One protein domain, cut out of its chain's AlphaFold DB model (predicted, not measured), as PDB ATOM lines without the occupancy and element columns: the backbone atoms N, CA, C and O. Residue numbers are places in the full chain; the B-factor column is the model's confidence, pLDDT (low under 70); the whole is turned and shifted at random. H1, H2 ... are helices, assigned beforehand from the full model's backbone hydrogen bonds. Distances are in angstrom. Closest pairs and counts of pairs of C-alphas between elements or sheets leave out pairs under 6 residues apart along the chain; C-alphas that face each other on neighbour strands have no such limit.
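What this domain is: This is residues 508 to 567 of the 666 residues of the protein "Cnd3 domain-containing protein" of Dracunculus medinensis (UniProt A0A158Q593). One long helix, H3, makes the longest axis, and a small hairpin of two short helices, H1 and H2, packs on it through H1. H2 meets H1 but not H3, and the link of residues 532 to 540 runs from H2 out to the far end where H3 begins. The printed part has 60 residues with three named helices, in the order H1, H2, H3, and no named strand; the class is all helix. The whole is only just loose, close to compact, with a radius of gyration of the C-alphas of 12.7 A, and elongated, spanning 37 by 22 by 15 A.

Where its parts are: Find C-alpha 508 at (78.040, 105.716, 95.208); from there H1, residues 508 to 515, runs 10.2 A. Next look at H2, residues 522 to 531, 14.2 A long. Then find C-alpha 541 at (95.260, 116.010, 102.066), where H3, residues 541 to 563, begins; it runs 32.3 A to C-alpha 563 at (63.997, 120.428, 108.979).

How they stand to each other: H1 and H2 touch and form a helical hairpin, opposite ways at a steep tilt of 41 degrees; their closest C-alphas, of Ile 509 and Tyr 525, are 5.9 A apart. H3 touches H1 with residues 550 to 557 alone; the closest C-alphas of the two, those of Leu 514 and Arg 557, are 7.2 A apart. These two run the same way at a shallow tilt of 33 degrees, only just short of steep. H2 and H3 are apart. In H1, H2 and H3 every O i to N i+4 pair is within hydrogen-bond range.

The domain as a whole: The two C-alphas farthest apart, of Arg 539 and Lys 565, are 38.0 A apart. The printed part has no cut, and both links are short. The mean pLDDT of the printed part is 70.4; 25 residues are under 70, among them residues 532 to 540 and 564 to 567.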
ATOM      1  N   LYS A 508      79.311 106.211  95.735       75.98
ATOM      2  CA  LYS A 508      78.040 105.716  95.208       75.98
ATOM      3  C   LYS A 508      76.957 105.586  96.272       75.98
ATOM      4  O   LYS A 508      75.826 105.978  96.015       75.98
ATOM      5  N   ILE A 509      77.277 105.093  97.470       76.71
ATOM      6  CA  ILE A 509      76.327 105.043  98.591       76.71
ATOM      7  C   ILE A 509      75.881 106.455  98.969       76.71
ATOM      8  O   ILE A 509      74.694 106.684  99.162       76.71
ATOM      9  N   VAL A 510      76.801 107.418  99.047       76.82
ATOM     10  CA  VAL A 510      76.467 108.809  99.355       76.82
ATOM     11  C   VAL A 510      75.626 109.414  98.239       76.82
ATOM     12  O   VAL A 510      74.628 110.062  98.533       76.82
ATOM     13  N   GLU A 511      75.975 109.181  96.976       81.38
ATOM     14  CA  GLU A 511      75.178 109.629  95.833       81.38
ATOM     15  C   GLU A 511      73.754 109.051  95.878       81.38
ATOM     16  O   GLU A 511      72.800 109.814  95.748       81.38
ATOM     17  N   LEU A 512      73.598 107.752  96.165       79.44
ATOM     18  CA  LEU A 512      72.299 107.083  96.320       79.44
ATOM     19  C   LEU A 512      71.498 107.651  97.501       79.44
ATOM     20  O   LEU A 512      70.325 107.979  97.342       79.44
ATOM     21  N   ILE A 513      72.143 107.861  98.655       79.11
ATOM     22  CA  ILE A 513      71.517 108.481  99.835       79.11
ATOM     23  C   ILE A 513      71.051 109.915  99.530       79.11
ATOM     24  O   ILE A 513      70.018 110.360 100.031       79.11
ATOM     25  N   LEU A 514      71.821 110.669  98.738       79.96
ATOM     26  CA  LEU A 514      71.500 112.054  98.389       79.96
ATOM     27  C   LEU A 514      70.394 112.154  97.330       79.96
ATOM     28  O   LEU A 514      69.568 113.071  97.427       79.96
ATOM     29  N   HIS A 515      70.394 111.256  96.340       82.83
ATOM     30  CA  HIS A 515      69.460 111.276  95.216       82.83
ATOM     31  C   HIS A 515      68.071 110.759  95.579       82.83
ATOM     32  O   HIS A 515      67.093 111.411  95.217       82.83
ATOM     33  N   ASP A 516      67.981 109.642  96.301       81.42
ATOM     34  CA  ASP A 516      66.702 109.040  96.672       81.42
ATOM     35  C   ASP A 516      66.683 108.662  98.160       81.42
ATOM     36  O   ASP A 516      66.853 107.498  98.515       81.42
ATOM     37  N   PRO A 517      66.496 109.639  99.070       73.48
ATOM     38  CA  PRO A 517      66.448 109.384 100.512       73.48
ATOM     39  C   PRO A 517      65.289 108.464 100.932       73.48
ATOM     40  O   PRO A 517      65.294 107.977 102.064       73.48
ATOM     41  N   ASP A 518      64.320 108.238 100.043       79.07
ATOM     42  CA  ASP A 518      63.142 107.409 100.270       79.07
ATOM     43  C   ASP A 518      63.308 105.990  99.651       79.07
ATOM     44  O   ASP A 518      62.374 105.187  99.704       79.07
ATOM     45  N   ASP A 519      64.504 105.642  99.138       78.71
ATOM     46  CA  ASP A 519      64.827 104.320  98.580       78.71
ATOM     47  C   ASP A 519      64.610 103.196  99.616       78.71
ATOM     48  O   ASP A 519      65.014 103.274 100.783       78.71
ATOM     49  N   ILE A 520      63.990 102.094  99.188       80.45
ATOM     50  CA  ILE A 520      63.714 100.921 100.032       80.45
ATOM     51  C   ILE A 520      64.984 100.294 100.639       80.45
ATOM     52  O   ILE A 520      64.927  99.675 101.706       80.45
ATOM     53  N   PHE A 521      66.139 100.479  99.999       79.77
ATOM     54  CA  PHE A 521      67.453 100.021 100.434       79.77
ATOM     55  C   PHE A 521      68.207 101.060 101.274       79.77
ATOM     56  O   PHE A 521      69.321 100.773 101.715       79.77
ATOM     57  N   MET A 522      67.614 102.217 101.601       78.96
ATOM     58  CA  MET A 522      68.251 103.266 102.413       78.96
ATOM     59  C   MET A 522      68.829 102.728 103.727       78.96
ATOM     60  O   MET A 522      69.950 103.053 104.111       78.96
ATOM     61  N   GLY A 523      68.108 101.823 104.400       73.96
ATOM     62  CA  GLY A 523      68.596 101.170 105.617       73.96
ATOM     63  C   GLY A 523      69.862 100.328 105.399       73.96
ATOM     64  O   GLY A 523      70.706 100.263 106.295       73.96
ATOM     65  N   VAL A 524      70.010  99.716 104.218       77.18
ATOM     66  CA  VAL A 524      71.201  98.959 103.800       77.18
ATOM     67  C   VAL A 524      72.342  99.920 103.485       77.18
ATOM     68  O   VAL A 524      73.436  99.736 104.009       77.18
ATOM     69  N   TYR A 525      72.080 100.981 102.721       78.12
ATOM     70  CA  TYR A 525      73.072 102.006 102.388       78.12
ATOM     71  C   TYR A 525      73.633 102.690 103.637       78.12
ATOM     72  O   TYR A 525      74.849 102.777 103.797       78.12
ATOM     73  N   CYS A 526      72.774 103.087 104.582       74.08
ATOM     74  CA  CYS A 526      73.212 103.649 105.858       74.08
ATOM     75  C   CYS A 526      74.003 102.638 106.699       74.08
ATOM     76  O   CYS A 526      74.980 103.021 107.341       74.08
ATOM     77  N   LYS A 527      73.616 101.353 106.694       74.76
ATOM     78  CA  LYS A 527      74.363 100.306 107.403       74.76
ATOM     79  C   LYS A 527      75.754 100.113 106.798       74.76
ATOM     80  O   LYS A 527      76.731 100.157 107.540       74.76
ATOM     81  N   MET A 528      75.848  99.990 105.474       73.07
ATOM     82  CA  MET A 528      77.122  99.889 104.758       73.07
ATOM     83  C   MET A 528      78.009 101.104 105.050       73.07
ATOM     84  O   MET A 528      79.149 100.929 105.465       73.07
ATOM     85  N   ALA A 529      77.461 102.321 104.957       71.62
ATOM     86  CA  ALA A 529      78.180 103.548 105.300       71.62
ATOM     87  C   ALA A 529      78.675 103.563 106.759       71.62
ATOM     88  O   ALA A 529      79.768 104.053 107.026       71.62
ATOM     89  N   SER A 530      77.897 103.019 107.704       71.73
ATOM     90  CA  SER A 530      78.282 102.956 109.123       71.73
ATOM     91  C   SER A 530      79.393 101.945 109.422       71.73
ATOM     92  O   SER A 530      80.145 102.130 110.375       71.73
ATOM     93  N   GLU A 531      79.499 100.882 108.623       71.26
ATOM     94  CA  GLU A 531      80.504  99.823 108.784       71.26
ATOM     95  C   GLU A 531      81.815 100.146 108.046       71.26
ATOM     96  O   GLU A 531      82.845  99.504 108.263       71.26
ATOM     97  N   MET A 532      81.810 101.175 107.196       68.34
ATOM     98  CA  MET A 532      82.995 101.627 106.482       68.34
ATOM     99  C   MET A 532      83.962 102.345 107.431       68.34
ATOM    100  O   MET A 532      83.707 103.441 107.927       68.34
ATOM    101  N   THR A 533      85.122 101.728 107.663       61.69
ATOM    102  CA  THR A 533      86.230 102.280 108.461       61.69
ATOM    103  C   THR A 533      86.939 103.413 107.707       61.69
ATOM    104  O   THR A 533      88.037 103.255 107.177       61.69
ATOM    105  N   LEU A 534      86.278 104.568 107.623       58.01
ATOM    106  CA  LEU A 534      86.638 105.660 106.710       58.01
ATOM    107  C   LEU A 534      87.784 106.578 107.158       58.01
ATOM    108  O   LEU A 534      88.229 107.404 106.368       58.01
ATOM    109  N   PHE A 535      88.291 106.464 108.386       54.44
ATOM    110  CA  PHE A 535      89.112 107.545 108.954       54.44
ATOM    111  C   PHE A 535      90.569 107.213 109.269       54.44
ATOM    112  O   PHE A 535      91.358 108.142 109.436       54.44
ATOM    113  N   HIS A 536      90.976 105.943 109.299       56.41
ATOM    114  CA  HIS A 536      92.321 105.625 109.791       56.41
ATOM    115  C   HIS A 536      93.455 105.764 108.758       56.41
ATOM    116  O   HIS A 536      94.589 105.991 109.168       56.41
ATOM    117  N   ASP A 537      93.169 105.705 107.449       54.99
ATOM    118  CA  ASP A 537      94.216 105.579 106.412       54.99
ATOM    119  C   ASP A 537      94.328 106.750 105.416       54.99
ATOM    120  O   ASP A 537      95.203 106.738 104.547       54.99
ATOM    121  N   LEU A 538      93.512 107.804 105.536       58.25
ATOM    122  CA  LEU A 538      93.544 108.947 104.610       58.25
ATOM    123  C   LEU A 538      94.776 109.842 104.852       58.25
ATOM    124  O   LEU A 538      94.685 110.904 105.472       58.25
ATOM    125  N   ARG A 539      95.948 109.420 104.356       57.20
ATOM    126  CA  ARG A 539      97.213 110.179 104.446       57.20
ATOM    127  C   ARG A 539      97.267 111.381 103.500       57.20
ATOM    128  O   ARG A 539      98.008 112.326 103.760       57.20
ATOM    129  N   LYS A 540      96.514 111.375 102.396       65.31
ATOM    130  CA  LYS A 540      96.580 112.446 101.390       65.31
ATOM    131  C   LYS A 540      95.568 113.552 101.692       65.31
ATOM    132  O   LYS A 540      94.360 113.331 101.704       65.31
ATOM    133  N   LYS A 541      96.063 114.789 101.838       70.93
ATOM    134  CA  LYS A 541      95.260 116.010 102.066       70.93
ATOM    135  C   LYS A 541      94.120 116.172 101.047       70.93
ATOM    136  O   LYS A 541      93.023 116.570 101.417       70.93
ATOM    137  N   LYS A 542      94.363 115.822  99.775       70.23
ATOM    138  CA  LYS A 542      93.363 115.912  98.697       70.23
ATOM    139  C   LYS A 542      92.177 114.969  98.921       70.23
ATOM    140  O   LYS A 542      91.039 115.406  98.809       70.23
ATOM    141  N   GLU A 543      92.439 113.718  99.293       65.01
ATOM    142  CA  GLU A 543      91.392 112.735  99.599       65.01
ATOM    143  C   GLU A 543      90.628 113.157 100.852       65.01
ATOM    144  O   GLU A 543      89.403 113.226 100.832       65.01
ATOM    145  N   ARG A 544      91.342 113.566 101.912       67.85
ATOM    146  CA  ARG A 544      90.721 114.084 103.139       67.85
ATOM    147  C   ARG A 544      89.765 115.252 102.850       67.85
ATOM    148  O   ARG A 544      88.672 115.282 103.401       67.85
ATOM    149  N   ASN A 545      90.130 116.174 101.957       73.99
ATOM    150  CA  ASN A 545      89.265 117.292 101.569       73.99
ATOM    151  C   ASN A 545      88.004 116.842 100.815       73.99
ATOM    152  O   ASN A 545      86.930 117.388 101.064       73.99
ATOM    153  N   ILE A 546      88.113 115.848  99.927       69.92
ATOM    154  CA  ILE A 546      86.956 115.259  99.229       69.92
ATOM    155  C   ILE A 546      86.000 114.630 100.250       69.92
ATOM    156  O   ILE A 546      84.798 114.889 100.210       69.92
ATOM    157  N   TRP A 547      86.534 113.901 101.231       67.01
ATOM    158  CA  TRP A 547      85.741 113.303 102.305       67.01
ATOM    159  C   TRP A 547      85.092 114.327 103.225       67.01
ATOM    160  O   TRP A 547      83.923 114.177 103.564       67.01
ATOM    161  N   ILE A 548      85.802 115.395 103.589       72.79
ATOM    162  CA  ILE A 548      85.226 116.504 104.359       72.79
ATOM    163  C   ILE A 548      84.077 117.146 103.571       72.79
ATOM    164  O   ILE A 548      83.021 117.415 104.143       72.79
ATOM    165  N   ALA A 549      84.241 117.342 102.260       75.63
ATOM    166  CA  ALA A 549      83.192 117.885 101.401       75.63
ATOM    167  C   ALA A 549      81.974 116.945 101.298       75.63
ATOM    168  O   ALA A 549      80.839 117.409 101.421       75.63
ATOM    169  N   LEU A 550      82.188 115.634 101.136       68.50
ATOM    170  CA  LEU A 550      81.127 114.617 101.135       68.50
ATOM    171  C   LEU A 550      80.405 114.546 102.485       68.50
ATOM    172  O   LEU A 550      79.179 114.607 102.526       68.50
ATOM    173  N   ALA A 551      81.147 114.507 103.593       68.99
ATOM    174  CA  ALA A 551      80.594 114.503 104.945       68.99
ATOM    175  C   ALA A 551      79.819 115.793 105.251       68.99
ATOM    176  O   ALA A 551      78.806 115.755 105.952       68.99
ATOM    177  N   LYS A 552      80.264 116.939 104.718       75.92
ATOM    178  CA  LYS A 552      79.540 118.212 104.803       75.92
ATOM    179  C   LYS A 552      78.236 118.160 104.002       75.92
ATOM    180  O   LYS A 552      77.194 118.453 104.571       75.92
ATOM    181  N   ARG A 553      78.260 117.678 102.750       74.81
ATOM    182  CA  ARG A 553      77.044 117.477 101.932       74.81
ATOM    183  C   ARG A 553      76.036 116.548 102.609       74.81
ATOM    184  O   ARG A 553      74.853 116.873 102.666       74.81
ATOM    185  N   LEU A 554      76.500 115.432 103.170       66.21
ATOM    186  CA  LEU A 554      75.674 114.507 103.952       66.21
ATOM    187  C   LEU A 554      75.082 115.183 105.191       66.21
ATOM    188  O   LEU A 554      73.881 115.072 105.427       66.21
ATOM    189  N   ARG A 555      75.888 115.929 105.961       69.03
ATOM    190  CA  ARG A 555      75.406 116.689 107.128       69.03
ATOM    191  C   ARG A 555      74.350 117.718 106.746       69.03
ATOM    192  O   ARG A 555      73.318 117.790 107.411       69.03
ATOM    193  N   ASP A 556      74.590 118.485 105.692       75.89
ATOM    194  CA  ASP A 556      73.670 119.519 105.228       75.89
ATOM    195  C   ASP A 556      72.361 118.893 104.735       75.89
ATOM    196  O   ASP A 556      71.279 119.372 105.079       75.89
ATOM    197  N   ARG A 557      72.427 117.749 104.043       66.03
ATOM    198  CA  ARG A 557      71.228 117.019 103.622       66.03
ATOM    199  C   ARG A 557      70.479 116.392 104.794       66.03
ATOM    200  O   ARG A 557      69.258 116.482 104.836       66.03
ATOM    201  N   ILE A 558      71.169 115.839 105.792       63.58
ATOM    202  CA  ILE A 558      70.532 115.340 107.021       63.58
ATOM    203  C   ILE A 558      69.859 116.492 107.782       63.58
ATOM    204  O   ILE A 558      68.751 116.321 108.286       63.58
ATOM    205  N   LYS A 559      70.468 117.685 107.837       73.63
ATOM    206  CA  LYS A 559      69.827 118.892 108.394       73.63
ATOM    207  C   LYS A 559      68.590 119.300 107.588       73.63
ATOM    208  O   LYS A 559      67.570 119.649 108.185       73.63
ATOM    209  N   GLN A 560      68.633 119.202 106.259       73.04
ATOM    210  CA  GLN A 560      67.463 119.423 105.401       73.04
ATOM    211  C   GLN A 560      66.360 118.383 105.654       73.04
ATOM    212  O   GLN A 560      65.199 118.748 105.793       73.04
ATOM    213  N   LEU A 561      66.695 117.100 105.806       65.02
ATOM    214  CA  LEU A 561      65.714 116.046 106.095       65.02
ATOM    215  C   LEU A 561      65.119 116.172 107.509       65.02
ATOM    216  O   LEU A 561      63.926 115.926 107.698       65.02
ATOM    217  N   LYS A 562      65.919 116.619 108.490       69.07
ATOM    218  CA  LYS A 562      65.448 116.963 109.843       69.07
ATOM    219  C   LYS A 562      64.502 118.166 109.823       69.07
ATOM    220  O   LYS A 562      63.447 118.111 110.449       69.07
ATOM    221  N   SER A 563      64.848 119.231 109.096       73.30
ATOM    222  CA  SER A 563      63.997 120.428 108.979       73.30
ATOM    223  C   SER A 563      62.724 120.172 108.168       73.30
ATOM    224  O   SER A 563      61.673 120.704 108.513       73.30
ATOM    225  N   ALA A 564      62.766 119.272 107.184       69.70
ATOM    226  CA  ALA A 564      61.598 118.859 106.408       69.70
ATOM    227  C   ALA A 564      60.604 117.970 107.186       69.70
ATOM    228  O   ALA A 564      59.635 117.500 106.594       69.70
ATOM    229  N   LYS A 565      60.838 117.678 108.482       51.71
ATOM    230  CA  LYS A 565      60.056 116.721 109.299       51.71
ATOM    231  C   LYS A 565      59.886 115.329 108.664       51.71
ATOM    232  O   LYS A 565      59.103 114.524 109.159       51.71
ATOM    233  N   LYS A 566      60.655 114.997 107.622       57.55
ATOM    234  CA  LYS A 566      60.592 113.692 106.950       57.55
ATOM    235  C   LYS A 566      61.164 112.560 107.810       57.55
ATOM    236  O   LYS A 566      60.896 111.396 107.542       57.55
ATOM    237  N   ILE A 567      61.903 112.881 108.878       46.30
ATOM    238  CA  ILE A 567      62.493 111.898 109.793       46.30
ATOM    239  C   ILE A 567      62.043 112.186 111.233       46.30
ATOM    240  O   ILE A 567      62.549 113.096 111.886       46.30
TER     241      ILE A 567